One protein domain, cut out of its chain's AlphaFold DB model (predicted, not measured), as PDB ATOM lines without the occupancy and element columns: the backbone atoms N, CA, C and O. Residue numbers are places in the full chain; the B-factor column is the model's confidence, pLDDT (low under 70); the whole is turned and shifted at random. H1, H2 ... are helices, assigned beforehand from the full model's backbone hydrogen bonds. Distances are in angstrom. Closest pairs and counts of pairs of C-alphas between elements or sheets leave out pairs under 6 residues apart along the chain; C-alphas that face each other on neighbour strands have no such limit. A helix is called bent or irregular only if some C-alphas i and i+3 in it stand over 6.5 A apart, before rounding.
ATOM      1  N   GLN A  41     -16.086  35.887 -64.707       42.47
ATOM      2  CA  GLN A  41     -16.670  36.778 -63.710       42.47
ATOM      3  C   GLN A  41     -16.746  36.032 -62.372       42.47
ATOM      4  O   GLN A  41     -17.757  35.397 -62.059       42.47
ATOM      5  N   PHE A  42     -15.706  36.125 -61.547       46.97
ATOM      6  CA  PHE A  42     -15.913  35.962 -60.120       46.97
ATOM      7  C   PHE A  42     -16.899  37.059 -59.722       46.97
ATOM      8  O   PHE A  42     -16.575  38.247 -59.743       46.97
ATOM      9  N   LYS A  43     -18.134  36.667 -59.390       49.28
ATOM     10  CA  LYS A  43     -19.008  37.493 -58.558       49.28
ATOM     11  C   LYS A  43     -18.300  37.617 -57.213       49.28
ATOM     12  O   LYS A  43     -18.575  36.848 -56.297       49.28
ATOM     13  N   MET A  44     -17.326  38.521 -57.129       53.81
ATOM     14  CA  MET A  44     -16.723  38.890 -55.864       53.81
ATOM     15  C   MET A  44     -17.847  39.496 -55.041       53.81
ATOM     16  O   MET A  44     -18.421  40.525 -55.399       53.81
ATOM     17  N   ALA A  45     -18.249  38.758 -54.009       56.06
ATOM     18  CA  ALA A  45     -19.195  39.228 -53.024       56.06
ATOM     19  C   ALA A  45     -18.660  40.553 -52.464       56.06
ATOM     20  O   ALA A  45     -17.458  40.665 -52.226       56.06
ATOM     21  N   ASP A  46     -19.524  41.554 -52.300       63.97
ATOM     22  CA  ASP A  46     -19.133  42.848 -51.735       63.97
ATOM     23  C   ASP A  46     -18.453  42.616 -50.376       63.97
ATOM     24  O   ASP A  46     -19.077  42.176 -49.410       63.97
ATOM     25  N   LEU A  47     -17.142  42.838 -50.329       58.09
ATOM     26  CA  LEU A  47     -16.312  42.488 -49.184       58.09
ATOM     27  C   LEU A  47     -16.709  43.298 -47.943       58.09
ATOM     28  O   LEU A  47     -16.615  42.787 -46.830       58.09
ATOM     29  N   PHE A  48     -17.224  44.518 -48.131       62.06
ATOM     30  CA  PHE A  48     -17.691  45.366 -47.038       62.06
ATOM     31  C   PHE A  48     -19.010  44.852 -46.464       62.06
ATOM     32  O   PHE A  48     -19.143  44.724 -45.248       62.06
ATOM     33  N   SER A  49     -19.971  44.472 -47.312       68.38
ATOM     34  CA  SER A  49     -21.228  43.884 -46.824       68.38
ATOM     35  C   SER A  49     -21.020  42.512 -46.170       68.38
ATOM     36  O   SER A  49     -21.792  42.097 -45.303       68.38
ATOM     37  N   HIS A  50     -19.971  41.795 -46.576       73.31
ATOM     38  CA  HIS A  50     -19.671  40.439 -46.124       73.31
ATOM     39  C   HIS A  50     -18.495  40.355 -45.146       73.31
ATOM     40  O   HIS A  50     -18.044  39.253 -44.848       73.31
ATOM     41  N   GLN A  51     -18.038  41.479 -44.585       72.94
ATOM     42  CA  GLN A  51     -16.914  41.507 -43.643       72.94
ATOM     43  C   GLN A  51     -17.128  40.562 -42.446       72.94
ATOM     44  O   GLN A  51     -16.198  39.902 -41.993       72.94
ATOM     45  N   HIS A  52     -18.376  40.407 -41.996       79.88
ATOM     46  CA  HIS A  52     -18.762  39.478 -40.929       79.88
ATOM     47  C   HIS A  52     -18.477  37.993 -41.242       79.88
ATOM     48  O   HIS A  52     -18.494  37.156 -40.343       79.88
ATOM     49  N   LEU A  53     -18.248  37.639 -42.511       82.38
ATOM     50  CA  LEU A  53     -17.892  36.281 -42.920       82.38
ATOM     51  C   LEU A  53     -16.392  36.013 -42.823       82.38
ATOM     52  O   LEU A  53     -16.017  34.845 -42.803       82.38
ATOM     53  N   ILE A  54     -15.554  37.050 -42.743       79.56
ATOM     54  CA  ILE A  54     -14.094  36.906 -42.757       79.56
ATOM     55  C   ILE A  54     -13.619  36.118 -41.541       79.56
ATOM     56  O   ILE A  54     -12.950  35.109 -41.714       79.56
ATOM     57  N   GLU A  55     -14.059  36.469 -40.332       82.25
ATOM     58  CA  GLU A  55     -13.679  35.738 -39.112       82.25
ATOM     59  C   GLU A  55     -14.055  34.250 -39.188       82.25
ATOM     60  O   GLU A  55     -13.279  33.361 -38.827       82.25
ATOM     61  N   LYS A  56     -15.246  33.963 -39.721       84.38
ATOM     62  CA  LYS A  56     -15.727  32.593 -39.903       84.38
ATOM     63  C   LYS A  56     -14.935  31.855 -40.982       84.38
ATOM     64  O   LYS A  56     -14.626  30.680 -40.803       84.38
ATOM     65  N   ALA A  57     -14.614  32.524 -42.086       84.25
ATOM     66  CA  ALA A  57     -13.806  31.968 -43.161       84.25
ATOM     67  C   ALA A  57     -12.387  31.650 -42.673       84.25
ATOM     68  O   ALA A  57     -11.906  30.551 -42.938       84.25
ATOM     69  N   THR A  58     -11.770  32.537 -41.888       83.75
ATOM     70  CA  THR A  58     -10.457  32.320 -41.267       83.75
ATOM     71  C   THR A  58     -10.476  31.104 -40.346       83.75
ATOM     72  O   THR A  58      -9.652  30.207 -40.494       83.75
ATOM     73  N   SER A  59     -11.476  30.989 -39.468       86.31
ATOM     74  CA  SER A  59     -11.595  29.818 -38.587       86.31
ATOM     75  C   SER A  59     -11.777  28.505 -39.361       86.31
ATOM     76  O   SER A  59     -11.252  27.461 -38.968       86.31
ATOM     77  N   ILE A  60     -12.509  28.530 -40.478       88.50
ATOM     78  CA  ILE A  60     -12.643  27.363 -41.356       88.50
ATOM     79  C   ILE A  60     -11.302  27.049 -42.028       88.50
ATOM     80  O   ILE A  60     -10.912  25.883 -42.050       88.50
ATOM     81  N   ALA A  61     -10.590  28.060 -42.526       85.31
ATOM     82  CA  ALA A  61      -9.282  27.898 -43.150       85.31
ATOM     83  C   ALA A  61      -8.271  27.254 -42.190       85.31
ATOM     84  O   ALA A  61      -7.612  26.292 -42.573       85.31
ATOM     85  N   ASP A  62      -8.230  27.675 -40.922       88.06
ATOM     86  CA  ASP A  62      -7.358  27.069 -39.905       88.06
ATOM     87  C   ASP A  62      -7.626  25.572 -39.708       88.06
ATOM     88  O   ASP A  62      -6.705  24.784 -39.487       88.06
ATOM     89  N   ASN A  63      -8.895  25.164 -39.767       87.62
ATOM     90  CA  ASN A  63      -9.275  23.757 -39.647       87.62
ATOM     91  C   ASN A  63      -8.934  22.968 -40.913       87.62
ATOM     92  O   ASN A  63      -8.506  21.822 -40.818       87.62
ATOM     93  N   VAL A  64      -9.088  23.587 -42.085       87.94
ATOM     94  CA  VAL A  64      -8.715  22.995 -43.373       87.94
ATOM     95  C   VAL A  64      -7.210  22.765 -43.449       87.94
ATOM     96  O   VAL A  64      -6.793  21.669 -43.800       87.94
ATOM     97  N   ILE A  65      -6.396  23.749 -43.058       84.56
ATOM     98  CA  ILE A  65      -4.927  23.663 -43.099       84.56
ATOM     99  C   ILE A  65      -4.402  22.545 -42.187       84.56
ATOM    100  O   ILE A  65      -3.418  21.887 -42.512       84.56
ATOM    101  N   LYS A  66      -5.059  22.307 -41.047       89.88
ATOM    102  CA  LYS A  66      -4.687  21.229 -40.116       89.88
ATOM    103  C   LYS A  66      -5.039  19.831 -40.631       89.88
ATOM    104  O   LYS A  66      -4.486  18.860 -40.122       89.88
ATOM    105  N   ASP A  67      -5.953  19.724 -41.593       89.88
ATOM    106  CA  ASP A  67      -6.362  18.463 -42.205       89.88
ATOM    107  C   ASP A  67      -5.853  18.387 -43.650       89.88
ATOM    108  O   ASP A  67      -6.466  18.877 -44.603       89.88
ATOM    109  N   GLU A  68      -4.712  17.720 -43.810       85.88
ATOM    110  CA  GLU A  68      -4.061  17.509 -45.102       85.88
ATOM    111  C   GLU A  68      -4.977  16.787 -46.109       85.88
ATOM    112  O   GLU A  68      -4.986  17.121 -47.294       85.88
ATOM    113  N   SER A  69      -5.834  15.863 -45.650       89.00
ATOM    114  CA  SER A  69      -6.780  15.162 -46.528       89.00
ATOM    115  C   SER A  69      -7.872  16.095 -47.047       89.00
ATOM    116  O   SER A  69      -8.275  16.001 -48.210       89.00
ATOM    117  N   LEU A  70      -8.371  16.994 -46.196       86.69
ATOM    118  CA  LEU A  70      -9.374  17.981 -46.586       86.69
ATOM    119  C   LEU A  70      -8.785  19.035 -47.527       86.69
ATOM    120  O   LEU A  70      -9.414  19.370 -48.532       86.69
ATOM    121  N   SER A  71      -7.572  19.507 -47.234       84.62
ATOM    122  CA  SER A  71      -6.825  20.424 -48.097       84.62
ATOM    123  C   SER A  71      -6.631  19.839 -49.497       84.62
ATOM    124  O   SER A  71      -6.980  20.484 -50.487       84.62
ATOM    125  N   GLN A  72      -6.192  18.580 -49.587       82.00
ATOM    126  CA  GLN A  72      -5.993  17.889 -50.859       82.00
ATOM    127  C   GLN A  72      -7.299  17.759 -51.663       82.00
ATOM    128  O   GLN A  72      -7.334  18.079 -52.850       82.00
ATOM    129  N   LYS A  73      -8.413  17.399 -51.011       85.06
ATOM    130  CA  LYS A  73      -9.737  17.331 -51.661       85.06
ATOM    131  C   LYS A  73     -10.221  18.686 -52.174       85.06
ATOM    132  O   LYS A  73     -10.919  18.745 -53.185       85.06
ATOM    133  N   LEU A  74      -9.915  19.774 -51.465       83.56
ATOM    134  CA  LEU A  74     -10.274  21.124 -51.901       83.56
ATOM    135  C   LEU A  74      -9.442  21.552 -53.109       83.56
ATOM    136  O   LEU A  74     -10.015  22.072 -54.063       83.56
ATOM    137  N   ILE A  75      -8.139  21.273 -53.110       82.62
ATOM    138  CA  ILE A  75      -7.264  21.506 -54.266       82.62
ATOM    139  C   ILE A  75      -7.795  20.739 -55.483       82.62
ATOM    140  O   ILE A  75      -8.077  21.345 -56.512       82.62
ATOM    141  N   GLU A  76      -8.054  19.440 -55.346       80.94
ATOM    142  CA  GLU A  76      -8.603  18.615 -56.431       80.94
ATOM    143  C   GLU A  76      -9.964  19.115 -56.927       80.94
ATOM    144  O   GLU A  76     -10.232  19.126 -58.124       80.94
ATOM    145  N   ARG A  77     -10.842  19.558 -56.022       81.31
ATOM    146  CA  ARG A  77     -12.181  20.025 -56.393       81.31
ATOM    147  C   ARG A  77     -12.179  21.383 -57.094       81.31
ATOM    148  O   ARG A  77     -13.011  21.592 -57.973       81.31
ATOM    149  N   TRP A  78     -11.349  22.320 -56.638       74.81
ATOM    150  CA  TRP A  78     -11.413  23.725 -57.057       74.81
ATOM    151  C   TRP A  78     -10.358  24.088 -58.096       74.81
ATOM    152  O   TRP A  78     -10.640  24.889 -58.980       74.81
ATOM    153  N   ILE A  79      -9.165  23.506 -57.988       73.69
ATOM    154  CA  ILE A  79      -8.073  23.696 -58.945       73.69
ATOM    155  C   ILE A  79      -8.126  22.594 -60.009       73.69
ATOM    156  O   ILE A  79      -7.774  22.852 -61.154       73.69
ATOM    157  N   GLY A  80      -8.633  21.396 -59.692       65.62
ATOM    158  CA  GLY A  80      -8.688  20.288 -60.655       65.62
ATOM    159  C   GLY A  80      -7.306  19.930 -61.217       65.62
ATOM    160  O   GLY A  80      -6.279  20.267 -60.632       65.62
ATOM    161  N   GLU A  81      -7.264  19.294 -62.389       56.81
ATOM    162  CA  GLU A  81      -6.031  19.123 -63.175       56.81
ATOM    163  C   GLU A  81      -5.725  20.369 -64.028       56.81
ATOM    164  O   GLU A  81      -5.426  20.260 -65.216       56.81
TER     165      GLU A  81
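This is residues 41 to 81 of the 88 residues of an uncharacterized protein of Tsukamurella conjunctivitidis (UniProt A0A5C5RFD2). Two helices meet near their ends at a corner, H1 and H2, and residues 41 to 50 lead into the other end of H1 as an arm without a named element. Together they make a flat, open frame with an empty middle. The printed part has 41 residues, with two named helices in the order H1, H2 and no named strand, and its class is all helix. It is loose, with a radius of gyration of the C-alphas of 12.7 A, and spans 32 by 26 by 7 A.

Start at Gln 41 and read on to H1, residues 51 to 66, which is followed by H2, residues 68 to 78. The two only just touch, only at the corner by their link, with 3 pairs of C-alphas within 8 A. Look at Val 64 and Ser 71: their C-alphas, 5.7 A apart, are the closest of the two helices. H1 touches H2 with residues 64 to 65 alone. The helices run opposite ways at a steep tilt of 57 degrees. In H2 each O i to N i+4 pair is within hydrogen-bond range; in H1, 10 of 12 are.

Find C-alpha 51 at (-16.914, 41.507, -43.643); from there H1 runs 23.9 A to C-alpha 66. H1 is only just irregular: C-alphas 52 and 55 are 6.6 A apart. H2 begins at C-alpha 68, at (-4.061, 17.509, -45.102), and runs 15.3 A to C-alpha 78 at (-11.413, 23.725, -57.057).

The two C-alphas farthest apart, those of Ser 49 and Glu 81, are 33.3 A apart. The printed part has no cut, and the link from H1 to H2 is tight. Residues 41 to 60, of which 51 to 60 belong to H1, stand free. The mean pLDDT of the printed part is 76.2; look for values under 70 at residues 41 to 49 and 80 to 81.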